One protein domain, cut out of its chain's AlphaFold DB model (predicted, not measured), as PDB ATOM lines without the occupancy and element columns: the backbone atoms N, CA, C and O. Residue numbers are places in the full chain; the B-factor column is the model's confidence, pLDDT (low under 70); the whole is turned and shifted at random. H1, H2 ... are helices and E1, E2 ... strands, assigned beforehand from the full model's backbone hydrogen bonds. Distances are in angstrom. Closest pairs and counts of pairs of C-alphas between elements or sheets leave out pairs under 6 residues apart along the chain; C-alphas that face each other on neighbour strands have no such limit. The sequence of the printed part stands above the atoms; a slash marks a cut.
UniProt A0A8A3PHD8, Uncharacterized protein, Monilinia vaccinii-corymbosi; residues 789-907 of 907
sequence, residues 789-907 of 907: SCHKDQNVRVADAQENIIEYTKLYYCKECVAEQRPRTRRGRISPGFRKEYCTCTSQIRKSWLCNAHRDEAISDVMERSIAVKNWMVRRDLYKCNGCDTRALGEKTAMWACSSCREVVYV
ATOM      1  N   SER A 789      31.953 145.766  32.542       78.19
ATOM      2  CA  SER A 789      31.939 145.810  34.015       78.19
ATOM      3  C   SER A 789      30.616 145.280  34.557       78.19
ATOM      4  O   SER A 789      30.621 144.198  35.115       78.19
ATOM      5  N   CYS A 790      29.481 145.908  34.240       76.62
ATOM      6  CA  CYS A 790      28.165 145.461  34.720       76.62
ATOM      7  C   CYS A 790      27.837 144.010  34.337       76.62
ATOM      8  O   CYS A 790      27.145 143.322  35.069       76.62
ATOM      9  N   HIS A 791      28.378 143.502  33.227       80.25
ATOM     10  CA  HIS A 791      28.315 142.083  32.887       80.25
ATOM     11  C   HIS A 791      29.184 141.197  33.812       80.25
ATOM     12  O   HIS A 791      28.807 140.068  34.125       80.25
ATOM     13  N   LYS A 792      30.377 141.644  34.233       84.62
ATOM     14  CA  LYS A 792      31.146 140.969  35.299       84.62
ATOM     15  C   LYS A 792      30.391 141.019  36.624       84.62
ATOM     16  O   LYS A 792      30.321 139.994  37.288       84.62
ATOM     17  N   ASP A 793      29.808 142.161  36.959       84.62
ATOM     18  CA  ASP A 793      29.102 142.372  38.223       84.62
ATOM     19  C   ASP A 793      27.818 141.518  38.262       84.62
ATOM     20  O   ASP A 793      27.593 140.792  39.224       84.62
ATOM     21  N   GLN A 794      27.068 141.452  37.151       84.12
ATOM     22  CA  GLN A 794      25.991 140.479  36.913       84.12
ATOM     23  C   GLN A 794      26.492 139.041  37.094       84.12
ATOM     24  O   GLN A 794      25.870 138.272  37.818       84.12
ATOM     25  N   ASN A 795      27.608 138.668  36.453       88.06
ATOM     26  CA  ASN A 795      28.207 137.336  36.579       88.06
ATOM     27  C   ASN A 795      28.551 136.971  38.029       88.06
ATOM     28  O   ASN A 795      28.411 135.804  38.371       88.06
ATOM     29  N   VAL A 796      29.032 137.927  38.832       90.25
ATOM     30  CA  VAL A 796      29.344 137.729  40.255       90.25
ATOM     31  C   VAL A 796      28.050 137.606  41.060       90.25
ATOM     32  O   VAL A 796      27.881 136.611  41.752       90.25
ATOM     33  N   ARG A 797      27.098 138.539  40.891       89.50
ATOM     34  CA  ARG A 797      25.790 138.530  41.574       89.50
ATOM     35  C   ARG A 797      25.038 137.211  41.389       89.50
ATOM     36  O   ARG A 797      24.414 136.735  42.327       89.50
ATOM     37  N   VAL A 798      25.078 136.628  40.188       89.62
ATOM     38  CA  VAL A 798      24.356 135.381  39.881       89.62
ATOM     39  C   VAL A 798      25.224 134.123  39.961       89.62
ATOM     40  O   VAL A 798      24.725 133.054  39.623       89.62
ATOM     41  N   ALA A 799      26.501 134.210  40.361       91.00
ATOM     42  CA  ALA A 799      27.425 133.070  40.340       91.00
ATOM     43  C   ALA A 799      26.905 131.894  41.180       91.00
ATOM     44  O   ALA A 799      26.736 130.793  40.652       91.00
ATOM     45  N   ASP A 800      26.586 132.166  42.444       90.69
ATOM     46  CA  ASP A 800      26.194 131.157  43.430       90.69
ATOM     47  C   ASP A 800      24.812 130.574  43.097       90.69
ATOM     48  O   ASP A 800      24.630 129.357  43.056       90.69
ATOM     49  N   ALA A 801      23.849 131.433  42.740       89.12
ATOM     50  CA  ALA A 801      22.526 131.015  42.274       89.12
ATOM     51  C   ALA A 801      22.614 130.135  41.013       89.12
ATOM     52  O   ALA A 801      21.965 129.092  40.927       89.12
ATOM     53  N   GLN A 802      23.459 130.512  40.049       92.38
ATOM     54  CA  GLN A 802      23.714 129.735  38.837       92.38
ATOM     55  C   GLN A 802      24.367 128.383  39.149       92.38
ATOM     56  O   GLN A 802      23.993 127.391  38.528       92.38
ATOM     57  N   GLU A 803      25.352 128.319  40.046       92.31
ATOM     58  CA  GLU A 803      26.004 127.056  40.413       92.31
ATOM     59  C   GLU A 803      25.033 126.116  41.132       92.31
ATOM     60  O   GLU A 803      24.887 124.965  40.708       92.31
ATOM     61  N   ASN A 804      24.278 126.640  42.099       92.25
ATOM     62  CA  ASN A 804      23.223 125.908  42.792       92.25
ATOM     63  C   ASN A 804      22.181 125.370  41.804       92.25
ATOM     64  O   ASN A 804      21.978 124.160  41.745       92.25
ATOM     65  N   ILE A 805      21.564 126.212  40.966       93.06
ATOM     66  CA  ILE A 805      20.546 125.767  39.993       93.06
ATOM     67  C   ILE A 805      21.123 124.745  39.010       93.06
ATOM     68  O   ILE A 805      20.456 123.763  38.679       93.06
ATOM     69  N   ILE A 806      22.374 124.916  38.572       93.44
ATOM     70  CA  ILE A 806      23.038 123.917  37.732       93.44
ATOM     71  C   ILE A 806      23.107 122.575  38.461       93.44
ATOM     72  O   ILE A 806      22.695 121.587  37.861       93.44
ATOM     73  N   GLU A 807      23.549 122.515  39.718       92.50
ATOM     74  CA  GLU A 807      23.574 121.265  40.492       92.50
ATOM     75  C   GLU A 807      22.162 120.703  40.732       92.50
ATOM     76  O   GLU A 807      21.923 119.517  40.500       92.50
ATOM     77  N   TYR A 808      21.185 121.553  41.071       91.38
ATOM     78  CA  TYR A 808      19.786 121.146  41.220       91.38
ATOM     79  C   TYR A 808      19.198 120.553  39.931       91.38
ATOM     80  O   TYR A 808      18.353 119.659  40.024       91.38
ATOM     81  N   THR A 809      19.662 120.972  38.749       94.06
ATOM     82  CA  THR A 809      19.223 120.401  37.463       94.06
ATOM     83  C   THR A 809      19.885 119.072  37.086       94.06
ATOM     84  O   THR A 809      19.474 118.479  36.088       94.06
ATOM     85  N   LYS A 810      20.888 118.569  37.822       93.75
ATOM     86  CA  LYS A 810      21.580 117.315  37.469       93.75
ATOM     87  C   LYS A 810      20.854 116.082  38.003       93.75
ATOM     88  O   LYS A 810      20.595 115.960  39.197       93.75
ATOM     89  N   LEU A 811      20.616 115.120  37.115       93.12
ATOM     90  CA  LEU A 811      20.209 113.752  37.435       93.12
ATOM     91  C   LEU A 811      21.344 112.805  37.021       93.12
ATOM     92  O   LEU A 811      21.544 112.537  35.834       93.12
ATOM     93  N   TYR A 812      22.141 112.352  37.987       93.19
ATOM     94  CA  TYR A 812      23.344 111.553  37.729       93.19
ATOM     95  C   TYR A 812      23.030 110.099  37.354       93.19
ATOM     96  O   TYR A 812      22.219 109.430  37.994       93.19
ATOM     97  N   TYR A 813      23.727 109.558  36.355       93.94
ATOM     98  CA  TYR A 813      23.591 108.143  35.998       93.94
ATOM     99  C   TYR A 813      24.310 107.233  37.015       93.94
ATOM    100  O   TYR A 813      25.264 107.647  37.674       93.94
ATOM    101  N   CYS A 814      23.890 105.972  37.149       95.31
ATOM    102  CA  CYS A 814      24.603 104.971  37.943       95.31
ATOM    103  C   CYS A 814      25.912 104.550  37.248       95.31
ATOM    104  O   CYS A 814      26.108 104.761  36.044       95.31
ATOM    105  N   LYS A 815      26.836 103.949  38.009       95.00
ATOM    106  CA  LYS A 815      28.194 103.642  37.527       95.00
ATOM    107  C   LYS A 815      28.196 102.717  36.305       95.00
ATOM    108  O   LYS A 815      28.996 102.947  35.398       95.00
ATOM    109  N   GLU A 816      27.311 101.720  36.238       94.62
ATOM    110  CA  GLU A 816      27.277 100.791  35.104       94.62
ATOM    111  C   GLU A 816      26.667 101.425  33.848       94.62
ATOM    112  O   GLU A 816      27.237 101.273  32.770       94.62
ATOM    113  N   CYS A 817      25.588 102.211  33.963       94.75
ATOM    114  CA  CYS A 817      25.023 102.925  32.809       94.75
ATOM    115  C   CYS A 817      26.043 103.890  32.185       94.75
ATOM    116  O   CYS A 817      26.154 103.974  30.963       94.75
ATOM    117  N   VAL A 818      26.857 104.575  32.998       94.50
ATOM    118  CA  VAL A 818      27.940 105.427  32.473       94.50
ATOM    119  C   VAL A 818      29.054 104.607  31.821       94.50
ATOM    120  O   VAL A 818      29.619 105.044  30.814       94.50
ATOM    121  N   ALA A 819      29.357 103.414  32.338       92.31
ATOM    122  CA  ALA A 819      30.302 102.495  31.707       92.31
ATOM    123  C   ALA A 819      29.798 101.970  30.347       92.31
ATOM    124  O   ALA A 819      30.603 101.829  29.430       92.31
ATOM    125  N   GLU A 820      28.488 101.756  30.181       90.81
ATOM    126  CA  GLU A 820      27.875 101.334  28.912       90.81
ATOM    127  C   GLU A 820      27.769 102.479  27.884       90.81
ATOM    128  O   GLU A 820      28.020 102.284  26.690       90.81
ATOM    129  N   GLN A 821      27.439 103.698  28.326       86.12
ATOM    130  CA  GLN A 821      27.233 104.845  27.432       86.12
ATOM    131  C   GLN A 821      28.550 105.522  26.994       86.12
ATOM    132  O   GLN A 821      28.653 105.989  25.855       86.12
ATOM    133  N   ARG A 822      29.603 105.535  27.831       83.44
ATOM    134  CA  ARG A 822      30.921 106.126  27.487       83.44
ATOM    135  C   ARG A 822      31.560 105.571  26.196       83.44
ATOM    136  O   ARG A 822      32.099 106.366  25.422       83.44
ATOM    137  N   PRO A 823      31.541 104.253  25.912       75.12
ATOM    138  CA  PRO A 823      32.012 103.704  24.641       75.12
ATOM    139  C   PRO A 823      31.240 104.212  23.418       75.12
ATOM    140  O   PRO A 823      31.842 104.382  22.356       75.12
ATOM    141  N   ARG A 824      29.931 104.477  23.558       72.56
ATOM    142  CA  ARG A 824      29.086 104.994  22.470       72.56
ATOM    143  C   ARG A 824      29.465 106.437  22.125       72.56
ATOM    144  O   ARG A 824      29.657 106.738  20.951       72.56
ATOM    145  N   THR A 825      29.688 107.293  23.126       70.44
ATOM    146  CA  THR A 825      30.096 108.694  22.903       70.44
ATOM    147  C   THR A 825      31.554 108.842  22.446       70.44
ATOM    148  O   THR A 825      31.840 109.676  21.587       70.44
ATOM    149  N   ARG A 826      32.490 108.008  22.932       71.25
ATOM    150  CA  ARG A 826      33.917 108.082  22.537       71.25
ATOM    151  C   ARG A 826      34.206 107.734  21.072       71.25
ATOM    152  O   ARG A 826      35.227 108.177  20.556       71.25
ATOM    153  N   ARG A 827      33.356 106.962  20.383       76.25
ATOM    154  CA  ARG A 827      33.596 106.516  18.990       76.25
ATOM    155  C   ARG A 827      33.265 107.569  17.913       76.25
ATOM    156  O   ARG A 827      33.039 107.217  16.759       76.25
ATOM    157  N   GLY A 828      33.204 108.854  18.266       62.47
ATOM    158  CA  GLY A 828      33.053 109.976  17.324       62.47
ATOM    159  C   GLY A 828      31.663 110.141  16.694       62.47
ATOM    160  O   GLY A 828      31.346 111.220  16.206       62.47
ATOM    161  N   ARG A 829      30.792 109.126  16.756       67.44
ATOM    162  CA  ARG A 829      29.358 109.257  16.455       67.44
ATOM    163  C   ARG A 829      28.610 109.743  17.691       67.44
ATOM    164  O   ARG A 829      27.875 108.990  18.321       67.44
ATOM    165  N   ILE A 830      28.822 111.010  18.036       67.00
ATOM    166  CA  ILE A 830      28.004 111.701  19.033       67.00
ATOM    167  C   ILE A 830      26.589 111.807  18.450       67.00
ATOM    168  O   ILE A 830      26.354 112.597  17.535       67.00
ATOM    169  N   SER A 831      25.654 110.983  18.931       72.19
ATOM    170  CA  SER A 831      24.236 111.150  18.594       72.19
ATOM    171  C   SER A 831      23.782 112.547  19.037       72.19
ATOM    172  O   SER A 831      24.194 112.985  20.112       72.19
ATOM    173  N   PRO A 832      22.916 113.242  18.275       74.62
ATOM    174  CA  PRO A 832      22.607 114.660  18.499       74.62
ATOM    175  C   PRO A 832      21.994 115.005  19.873       74.62
ATOM    176  O   PRO A 832      21.944 116.180  20.220       74.62
ATOM    177  N   GLY A 833      21.568 114.012  20.664       76.44
ATOM    178  CA  GLY A 833      21.104 114.182  22.048       76.44
ATOM    179  C   GLY A 833      22.194 114.206  23.135       76.44
ATOM    180  O   GLY A 833      21.859 114.424  24.296       76.44
ATOM    181  N   PHE A 834      23.474 113.986  22.802       80.81
ATOM    182  CA  PHE A 834      24.583 114.082  23.762       80.81
ATOM    183  C   PHE A 834      25.323 115.418  23.625       80.81
ATOM    184  O   PHE A 834      25.890 115.720  22.573       80.81
ATOM    185  N   ARG A 835      25.381 116.192  24.712       83.81
ATOM    186  CA  ARG A 835      26.147 117.446  24.789       83.81
ATOM    187  C   ARG A 835      27.417 117.269  25.623       83.81
ATOM    188  O   ARG A 835      27.424 116.554  26.623       83.81
ATOM    189  N   LYS A 836      28.487 117.964  25.233       86.12
ATOM    190  CA  LYS A 836      29.700 118.109  26.050       86.12
ATOM    191  C   LYS A 836      29.518 119.272  27.023       86.12
ATOM    192  O   LYS A 836      29.067 120.330  26.595       86.12
ATOM    193  N   GLU A 837      29.910 119.079  28.281       85.25
ATOM    194  CA  GLU A 837      29.947 120.071  29.376       85.25
ATOM    195  C   GLU A 837      28.596 120.657  29.835       85.25
ATOM    196  O   GLU A 837      28.364 120.709  31.043       85.25
ATOM    197  N   TYR A 838      27.699 121.069  28.930       90.94
ATOM    198  CA  TYR A 838      26.444 121.759  29.265       90.94
ATOM    199  C   TYR A 838      25.267 121.321  28.388       90.94
ATOM    200  O   TYR A 838      25.409 121.163  27.176       90.94
ATOM    201  N   CYS A 839      24.083 121.205  28.990       93.69
ATOM    202  CA  CYS A 839      22.814 121.110  28.265       93.69
ATOM    203  C   CYS A 839      22.306 122.495  27.833       93.69
ATOM    204  O   CYS A 839      22.804 123.526  28.290       93.69
ATOM    205  N   THR A 840      21.249 122.535  27.026       90.00
ATOM    206  CA  THR A 840      20.598 123.768  26.571       90.00
ATOM    207  C   THR A 840      20.201 124.686  27.743       90.00
ATOM    208  O   THR A 840      20.597 125.853  27.720       90.00
ATOM    209  N   CYS A 841      19.554 124.180  28.803       91.75
ATOM    210  CA  CYS A 841      19.163 124.977  29.984       91.75
ATOM    211  C   CYS A 841      20.365 125.569  30.738       91.75
ATOM    212  O   CYS A 841      20.436 126.772  30.978       91.75
ATOM    213  N   THR A 842      21.360 124.744  31.074       92.12
ATOM    214  CA  THR A 842      22.561 125.223  31.788       92.12
ATOM    215  C   THR A 842      23.421 126.142  30.916       92.12
ATOM    216  O   THR A 842      24.051 127.065  31.432       92.12
ATOM    217  N   SER A 843      23.377 125.975  29.587       90.75
ATOM    218  CA  SER A 843      23.944 126.944  28.648       90.75
ATOM    219  C   SER A 843      23.204 128.280  28.698       90.75
ATOM    220  O   SER A 843      23.867 129.307  28.665       90.75
ATOM    221  N   GLN A 844      21.866 128.293  28.806       86.44
ATOM    222  CA  GLN A 844      21.069 129.525  28.865       86.44
ATOM    223  C   GLN A 844      21.449 130.372  30.079       86.44
ATOM    224  O   GLN A 844      21.790 131.535  29.901       86.44
ATOM    225  N   ILE A 845      21.535 129.778  31.271       89.50
ATOM    226  CA  ILE A 845      21.947 130.511  32.480       89.50
ATOM    227  C   ILE A 845      23.391 131.044  32.351       89.50
ATOM    228  O   ILE A 845      23.684 132.182  32.724       89.50
ATOM    229  N   ARG A 846      24.295 130.250  31.751       86.62
ATOM    230  CA  ARG A 846      25.697 130.635  31.494       86.62
ATOM    231  C   ARG A 846      25.887 131.579  30.298       86.62
ATOM    232  O   ARG A 846      27.019 132.013  30.052       86.62
ATOM    233  N   LYS A 847      24.839 131.920  29.530       80.00
ATOM    234  CA  LYS A 847      24.959 132.821  28.372       80.00
ATOM    235  C   LYS A 847      25.203 134.243  28.843       80.00
ATOM    236  O   LYS A 847      24.297 135.039  29.066       80.00
ATOM    237  N   SER A 848      26.490 134.560  28.859       67.94
ATOM    238  CA  SER A 848      27.098 135.868  29.095       67.94
ATOM    239  C   SER A 848      26.683 136.992  28.119       67.94
ATOM    240  O   SER A 848      27.479 137.886  27.859       67.94
ATOM    241  N   TRP A 849      25.509 136.918  27.495       73.75
ATOM    242  CA  TRP A 849      24.950 137.913  26.577       73.75
ATOM    243  C   TRP A 849      23.485 138.268  26.879       73.75
ATOM    244  O   TRP A 849      22.963 139.220  26.307       73.75
ATOM    245  N   LEU A 850      22.832 137.560  27.809       79.44
ATOM    246  CA  LEU A 850      21.539 137.972  28.350       79.44
ATOM    247  C   LEU A 850      21.697 139.250  29.194       79.44
ATOM    248  O   LEU A 850      22.679 139.402  29.929       79.44
ATOM    249  N   CYS A 851      20.726 140.161  29.095       81.31
ATOM    250  CA  CYS A 851      20.595 141.285  30.027       81.31
ATOM    251  C   CYS A 851      20.270 140.770  31.444       81.31
ATOM    252  O   CYS A 851      20.029 139.578  31.637       81.31
ATOM    253  N   ASN A 852      20.277 141.651  32.448       80.69
ATOM    254  CA  ASN A 852      20.052 141.232  33.833       80.69
ATOM    255  C   ASN A 852      18.639 140.651  34.029       80.69
ATOM    256  O   ASN A 852      18.546 139.533  34.522       80.69
ATOM    257  N   ALA A 853      17.595 141.304  33.502       82.81
ATOM    258  CA  ALA A 853      16.215 140.800  33.524       82.81
ATOM    259  C   ALA A 853      16.068 139.406  32.878       82.81
ATOM    260  O   ALA A 853      15.802 138.438  33.583       82.81
ATOM    261  N   HIS A 854      16.374 139.251  31.582       84.81
ATOM    262  CA  HIS A 854      16.267 137.954  30.890       84.81
ATOM    263  C   HIS A 854      17.163 136.851  31.479       84.81
ATOM    264  O   HIS A 854      16.920 135.667  31.244       84.81
ATOM    265  N   ARG A 855      18.237 137.196  32.203       86.31
ATOM    266  CA  ARG A 855      19.053 136.195  32.900       86.31
ATOM    267  C   ARG A 855      18.409 135.754  34.206       86.31
ATOM    268  O   ARG A 855      18.448 134.562  34.487       86.31
ATOM    269  N   ASP A 856      17.821 136.677  34.957       86.88
ATOM    270  CA  ASP A 856      17.104 136.382  36.197       86.88
ATOM    271  C   ASP A 856      15.800 135.606  35.896       86.88
ATOM    272  O   ASP A 856      15.512 134.613  36.561       86.88
ATOM    273  N   GLU A 857      15.103 135.938  34.803       89.25
ATOM    274  CA  GLU A 857      14.007 135.134  34.234       89.25
ATOM    275  C   GLU A 857      14.478 133.725  33.839       89.25
ATOM    276  O   GLU A 857      13.929 132.736  34.310       89.25
ATOM    277  N   ALA A 858      15.552 133.595  33.046       89.06
ATOM    278  CA  ALA A 858      16.073 132.282  32.646       89.06
ATOM    279  C   ALA A 858      16.572 131.431  33.835       89.06
ATOM    280  O   ALA A 858      16.554 130.199  33.770       89.06
ATOM    281  N   ILE A 859      17.029 132.078  34.910       91.81
ATOM    282  CA  ILE A 859      17.352 131.467  36.205       91.81
ATOM    283  C   ILE A 859      16.071 130.925  36.851       91.81
ATOM    284  O   ILE A 859      16.025 129.736  37.171       91.81
ATOM    285  N   SER A 860      15.025 131.752  36.959       92.06
ATOM    286  CA  SER A 860      13.721 131.375  37.518       92.06
ATOM    287  C   SER A 860      13.069 130.225  36.742       92.06
ATOM    288  O   SER A 860      12.793 129.174  37.318       92.06
ATOM    289  N   ASP A 861      12.943 130.348  35.419       91.88
ATOM    290  CA  ASP A 861      12.348 129.350  34.520       91.88
ATOM    291  C   ASP A 861      13.017 127.971  34.615       91.88
ATOM    292  O   ASP A 861      12.380 126.923  34.458       91.88
ATOM    293  N   VAL A 862      14.347 127.933  34.746       92.69
ATOM    294  CA  VAL A 862      15.082 126.667  34.870       92.69
ATOM    295  C   VAL A 862      14.960 126.120  36.290       92.69
ATOM    296  O   VAL A 862      14.797 124.907  36.442       92.69
ATOM    297  N   MET A 863      14.980 126.985  37.308       92.50
ATOM    298  CA  MET A 863      14.779 126.605  38.703       92.50
ATOM    299  C   MET A 863      13.399 125.970  38.908       92.50
ATOM    300  O   MET A 863      13.337 124.810  39.313       92.50
ATOM    301  N   GLU A 864      12.318 126.658  38.533       93.38
ATOM    302  CA  GLU A 864      10.932 126.194  38.668       93.38
ATOM    303  C   GLU A 864      10.722 124.834  37.987       93.38
ATOM    304  O   GLU A 864      10.316 123.865  38.632       93.38
ATOM    305  N   ARG A 865      11.110 124.699  36.709       93.06
ATOM    306  CA  ARG A 865      11.014 123.418  35.987       93.06
ATOM    307  C   ARG A 865      11.859 122.318  36.631       93.06
ATOM    308  O   ARG A 865      11.447 121.160  36.632       93.06
ATOM    309  N   SER A 866      13.033 122.646  37.175       90.06
ATOM    310  CA  SER A 866      13.880 121.656  37.852       90.06
ATOM    311  C   SER A 866      13.269 121.164  39.169       90.06
ATOM    312  O   SER A 866      13.349 119.966  39.453       90.06
ATOM    313  N   ILE A 867      12.606 122.053  39.918       91.62
ATOM    314  CA  ILE A 867      11.880 121.744  41.155       91.62
ATOM    315  C   ILE A 867      10.631 120.922  40.835       91.62
ATOM    316  O   ILE A 867      10.435 119.869  41.433       91.62
ATOM    317  N   ALA A 868       9.834 121.324  39.840       92.12
ATOM    318  CA  ALA A 868       8.647 120.587  39.412       92.12
ATOM    319  C   ALA A 868       8.981 119.140  39.003       92.12
ATOM    320  O   ALA A 868       8.317 118.198  39.445       92.12
ATOM    321  N   VAL A 869      10.056 118.941  38.227       90.62
ATOM    322  CA  VAL A 869      10.528 117.599  37.848       90.62
ATOM    323  C   VAL A 869      11.056 116.825  39.056       90.62
ATOM    324  O   VAL A 869      10.711 115.654  39.200       90.62
ATOM    325  N   LYS A 870      11.827 117.446  39.961       88.00
ATOM    326  CA  LYS A 870      12.272 116.778  41.198       88.00
ATOM    327  C   LYS A 870      11.090 116.355  42.069       88.00
ATOM    328  O   LYS A 870      11.007 115.186  42.418       88.00
ATOM    329  N   ASN A 871      10.126 117.233  42.327       91.69
ATOM    330  CA  ASN A 871       8.929 116.931  43.120       91.69
ATOM    331  C   ASN A 871       8.040 115.860  42.462       91.69
ATOM    332  O   ASN A 871       7.355 115.104  43.151       91.69
ATOM    333  N   TRP A 872       8.042 115.759  41.131       91.69
ATOM    334  CA  TRP A 872       7.417 114.645  40.413       91.69
ATOM    335  C   TRP A 872       8.198 113.328  40.583       91.69
ATOM    336  O   TRP A 872       7.582 112.285  40.795       91.69
ATOM    337  N   MET A 873       9.536 113.366  40.566       87.88
ATOM    338  CA  MET A 873      10.382 112.192  40.831       87.88
ATOM    339  C   MET A 873      10.270 111.706  42.286       87.88
ATOM    340  O   MET A 873      10.185 110.498  42.489       87.88
ATOM    341  N   VAL A 874      10.195 112.616  43.272       88.25
ATOM    342  CA  VAL A 874       9.924 112.293  44.693       88.25
ATOM    343  C   VAL A 874       8.623 111.498  44.799       88.25
ATOM    344  O   VAL A 874       8.626 110.368  45.277       88.25
ATOM    345  N   ARG A 875       7.519 112.066  44.292       91.12
ATOM    346  CA  ARG A 875       6.163 111.499  44.416       91.12
ATOM    347  C   ARG A 875       5.974 110.144  43.731       91.12
ATOM    348  O   ARG A 875       4.980 109.480  43.992       91.12
ATOM    349  N   ARG A 876       6.892 109.735  42.848       88.62
ATOM    350  CA  ARG A 876       6.857 108.435  42.160       88.62
ATOM    351  C   ARG A 876       7.956 107.461  42.603       88.62
ATOM    352  O   ARG A 876       8.109 106.424  41.967       88.62
ATOM    353  N   ASP A 877       8.741 107.794  43.632       87.50
ATOM    354  CA  ASP A 877       9.948 107.044  44.023       87.50
ATOM    355  C   ASP A 877      10.893 106.777  42.823       87.50
ATOM    356  O   ASP A 877      11.430 105.688  42.601       87.50
ATOM    357  N   LEU A 878      11.075 107.800  41.981       86.00
ATOM    358  CA  LEU A 878      11.903 107.750  40.772       86.00
ATOM    359  C   LEU A 878      13.286 108.380  40.979       86.00
ATOM    360  O   LEU A 878      13.919 108.797  40.013       86.00
ATOM    361  N   TYR A 879      13.823 108.394  42.206       84.75
ATOM    362  CA  TYR A 879      15.236 108.728  42.479       84.75
ATOM    363  C   TYR A 879      16.210 107.606  42.063       84.75
ATOM    364  O   TYR A 879      17.174 107.253  42.748       84.75
ATOM    365  N   LYS A 880      15.945 107.046  40.887       89.31
ATOM    366  CA  LYS A 880      16.653 105.941  40.253       89.31
ATOM    367  C   LYS A 880      17.338 106.477  38.993       89.31
ATOM    368  O   LYS A 880      17.029 107.551  38.485       89.31
ATOM    369  N   CYS A 881      18.343 105.764  38.512       91.44
ATOM    370  CA  CYS A 881      19.151 106.190  37.380       91.44
ATOM    371  C   CYS A 881      18.336 106.215  36.080       91.44
ATOM    372  O   CYS A 881      17.986 105.148  35.592       91.44
ATOM    373  N   ASN A 882      18.235 107.390  35.441       86.56
ATOM    374  CA  ASN A 882      17.658 107.643  34.099       86.56
ATOM    375  C   ASN A 882      18.169 106.753  32.931       86.56
ATOM    376  O   ASN A 882      17.871 107.025  31.768       86.56
ATOM    377  N   GLY A 883      19.048 105.781  33.179       89.50
ATOM    378  CA  GLY A 883      19.539 104.822  32.186       89.50
ATOM    379  C   GLY A 883      19.087 103.382  32.422       89.50
ATOM    380  O   GLY A 883      19.222 102.573  31.509       89.50
ATOM    381  N   CYS A 884      18.601 103.048  33.621       92.19
ATOM    382  CA  CYS A 884      18.138 101.701  33.967       92.19
ATOM    383  C   CYS A 884      16.939 101.665  34.926       92.19
ATOM    384  O   CYS A 884      16.514 100.570  35.281       92.19
ATOM    385  N   ASP A 885      16.478 102.822  35.413       88.94
ATOM    386  CA  ASP A 885      15.326 103.071  36.293       88.94
ATOM    387  C   ASP A 885      15.231 102.189  37.556       88.94
ATOM    388  O   ASP A 885      14.200 102.123  38.217       88.94
ATOM    389  N   THR A 886      16.338 101.541  37.935       89.81
ATOM    390  CA  THR A 886      16.398 100.497  38.976       89.81
ATOM    391  C   THR A 886      17.443 100.768  40.053       89.81
ATOM    392  O   THR A 886      17.203 100.493  41.225       89.81
ATOM    393  N   ARG A 887      18.615 101.301  39.687       91.19
ATOM    394  CA  ARG A 887      19.707 101.605  40.632       91.19
ATOM    395  C   ARG A 887      19.636 103.050  41.108       91.19
ATOM    396  O   ARG A 887      19.247 103.916  40.333       91.19
ATOM    397  N   ALA A 888      20.094 103.318  42.329       89.31
ATOM    398  CA  ALA A 888      20.233 104.679  42.849       89.31
ATOM    399  C   ALA A 888      21.103 105.573  41.938       89.31
ATOM    400  O   ALA A 888      21.986 105.091  41.212       89.31
ATOM    401  N   LEU A 889      20.853 106.885  41.989       88.69
ATOM    402  CA  LEU A 889      21.644 107.894  41.281       88.69
ATOM    403  C   LEU A 889      23.121 107.806  41.702       88.69
ATOM    404  O   LEU A 889      23.456 107.782  42.885       88.69
ATOM    405  N   GLY A 890      24.021 107.745  40.723       85.12
ATOM    406  CA  GLY A 890      25.454 107.643  40.981       85.12
ATOM    407  C   GLY A 890      26.089 109.018  41.122       85.12
ATOM    408  O   GLY A 890      26.627 109.528  40.141       85.12
ATOM    409  N   GLU A 891      26.078 109.602  42.322       75.38
ATOM    410  CA  GLU A 891      26.823 110.838  42.582       75.38
ATOM    411  C   GLU A 891      28.266 110.735  42.058       75.38
ATOM    412  O   GLU A 891      28.953 109.724  42.249       75.38
ATOM    413  N   LYS A 892      28.733 111.800  41.396       79.56
ATOM    414  CA  LYS A 892      30.079 111.910  40.801       79.56
ATOM    415  C   LYS A 892      30.343 110.982  39.607       79.56
ATOM    416  O   LYS A 892      31.491 110.888  39.161       79.56
ATOM    417  N   THR A 893      29.335 110.337  39.012       85.56
ATOM    418  CA  THR A 893      29.520 109.853  37.638       85.56
ATOM    419  C   THR A 893      29.603 111.055  36.691       85.56
ATOM    420  O   THR A 893      28.816 111.994  36.764       85.56
ATOM    421  N   ALA A 894      30.587 111.062  35.787       91.19
ATOM    422  CA  ALA A 894      30.839 112.182  34.869       91.19
ATOM    423  C   ALA A 894      29.821 112.260  33.703       91.19
ATOM    424  O   ALA A 894      30.168 112.629  32.581       91.19
ATOM    425  N   MET A 895      28.582 111.830  33.941       93.75
ATOM    426  CA  MET A 895      27.480 111.861  32.991       93.75
ATOM    427  C   MET A 895      26.165 112.022  33.757       93.75
ATOM    428  O   MET A 895      25.859 111.250  34.665       93.75
ATOM    429  N   TRP A 896      25.389 113.028  33.374       94.56
ATOM    430  CA  TRP A 896      24.136 113.413  34.018       94.56
ATOM    431  C   TRP A 896      23.121 113.840  32.957       94.56
ATOM    432  O   TRP A 896      23.493 114.322  31.890       94.56
ATOM    433  N   ALA A 897      21.834 113.655  33.233       94.12
ATOM    434  CA  ALA A 897      20.753 114.225  32.439       94.12
ATOM    435  C   ALA A 897      20.260 115.513  33.104       94.12
ATOM    436  O   ALA A 897      20.192 115.594  34.330       94.12
ATOM    437  N   CYS A 898      19.907 116.522  32.313       94.81
ATOM    438  CA  CYS A 898      19.248 117.709  32.849       94.81
ATOM    439  C   CYS A 898      17.791 117.385  33.209       94.81
ATOM    440  O   CYS A 898      17.045 116.949  32.335       94.81
ATOM    441  N   SER A 899      17.352 117.642  34.442       93.38
ATOM    442  CA  SER A 899      15.955 117.432  34.852       93.38
ATOM    443  C   SER A 899      14.969 118.237  33.995       93.38
ATOM    444  O   SER A 899      13.935 117.709  33.601       93.38
ATOM    445  N   SER A 900      15.324 119.474  33.630       92.25
ATOM    446  CA  SER A 900      14.465 120.378  32.853       92.25
ATOM    447  C   SER A 900      14.325 119.986  31.370       92.25
ATOM    448  O   SER A 900      13.206 119.861  30.884       92.25
ATOM    449  N   CYS A 901      15.427 119.755  30.639       92.19
ATOM    450  CA  CYS A 901      15.383 119.474  29.187       92.19
ATOM    451  C   CYS A 901      15.682 118.021  28.781       92.19
ATOM    452  O   CYS A 901      15.679 117.717  27.591       92.19
ATOM    453  N   ARG A 902      15.972 117.127  29.735       91.25
ATOM    454  CA  ARG A 902      16.331 115.706  29.531       91.25
ATOM    455  C   ARG A 902      17.555 115.431  28.638       91.25
ATOM    456  O   ARG A 902      17.909 114.270  28.451       91.25
ATOM    457  N   GLU A 903      18.247 116.457  28.134       93.25
ATOM    458  CA  GLU A 903      19.517 116.297  27.414       93.25
ATOM    459  C   GLU A 903      20.574 115.627  28.308       93.25
ATOM    460  O   GLU A 903      20.735 115.992  29.479       93.25
ATOM    461  N   VAL A 904      21.325 114.679  27.736       93.12
ATOM    462  CA  VAL A 904      22.400 113.968  28.438       93.12
ATOM    463  C   VAL A 904      23.721 114.692  28.223       93.12
ATOM    464  O   VAL A 904      24.183 114.880  27.093       93.12
ATOM    465  N   VAL A 905      24.350 115.067  29.328       93.75
ATOM    466  CA  VAL A 905      25.610 115.800  29.376       93.75
ATOM    467  C   VAL A 905      26.713 114.883  29.878       93.75
ATOM    468  O   VAL A 905      26.523 114.126  30.830       93.75
ATOM    469  N   TYR A 906      27.885 114.965  29.253       91.50
ATOM    470  CA  TYR A 906      29.108 114.350  29.759       91.50
ATOM    471  C   TYR A 906      30.154 115.413  30.109       91.50
ATOM    472  O   TYR A 906      30.298 116.415  29.399       91.50
ATOM    473  N   VAL A 907      30.870 115.163  31.208       87.31
ATOM    474  CA  VAL A 907      31.961 115.992  31.748       87.31
ATOM    475  C   VAL A 907      33.307 115.380  31.356       87.31
ATOM    476  O   VAL A 907      33.478 114.155  31.567       87.31
TER     477      VAL A 907
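This is residues 789 to 907 of the 907 residues of an uncharacterized protein of Monilinia vaccinii-corymbosi (UniProt A0A8A3PHD8). What does the model look like? A small sheet of four short strands lies near the middle, with H3 over one face at one end of the domain; on the other side of the sheet from H3 the centres of H2, H4 and the long H5 make a triangle, with H1 beyond H2 at the far tip. Residues 876 to 894 fold back from the end of H5 to the sheet, and residues 826 to 831 stick out. What are the counts? The printed part has 119 residues with five named helices and four named strands, in the order H1 H2 E1 H3 E2 H4 H5 E3 E4, and the class is mixed, helices and strands; the mixed sheet has the order E1, E3, E4, E2. How large is it? It is compact, with a radius of gyration of the C-alphas of 15.4 A and spans of 45 by 38 by 21 A.

Where does the printed part begin? H1, residues 789 to 797, starts at C-alpha 789 (31.939, 145.810, 34.015), and H2, residues 799 to 808, is 14.2 A long. What follows? E1 is residues 810 to 812, H3 residues 815 to 826, 16.6 A long, E2 residues 834 to 836 and H4 residues 840 to 846. What comes last? H5, residues 852 to 875, is 34.5 A long and ends at C-alpha 875 (6.163, 111.499, 44.416). E3 is residues 895 to 898 and E4 residues 904 to 906, ending at C-alpha 906 (29.108, 114.350, 29.759).

How is the sheet paired? E1 and E3 are antiparallel, with N 811 and O 897 2.9 A apart; E3 and E4 form a hairpin, with N 905 and O 896 2.8 A apart. E4 and E2 are parallel, with N 835 and O 904 3.0 A apart. What is on the sheet? H3 is on one face of the sheet in two layers, helix over sheet, at a height over the sheet of 10.2 A, the closest C-alphas of H3 and E3 being those of Val 818 and Met 895, 6.5 A apart; E1, H3, E2 is a split strand-helix-strand unit, two strands of one sheet joined through a helix, with E3 and E4 between them in the sheet, and its crossover is right-handed. H4 only grazes the sheet with residues 840 to 842. How do the helices meet? H2 touches residues 859 to 867 of H5 at a shallow tilt of 26 degrees, the same way, the closest C-alphas being those of Ile 805 and Met 863, 6.0 A. H4 touches residues 855 to 862 of H5 at a steep tilt of 46 degrees, opposite ways, closest at the C-alphas of Ile 845 and Ile 859, 6.0 A, and H2 and H4 only just touch, with 3 pairs of C-alphas within 8 A, closest at Ile 806 and Thr 842, 6.1 A. H1 is close to H5 but not clearly touching, with the C-alphas of Gln 794 and Asn 852 6.7 A apart. What of the helix backbones? In H1, H2, H4 and H5 every O i to N i+4 pair is within hydrogen-bond range, and in H3 6 of 8 are.

How far does it reach? The two C-alphas farthest apart are those of Ser 789 and Thr 886, 48.2 A. Which links are long, and is there a cut? H5 to E3, 19 residues, is a long link, and the printed part has no cut. Where is confidence low? The pLDDT is under 70 at residues 828 to 830 and residue 848, and its mean over the printed part is 87.3.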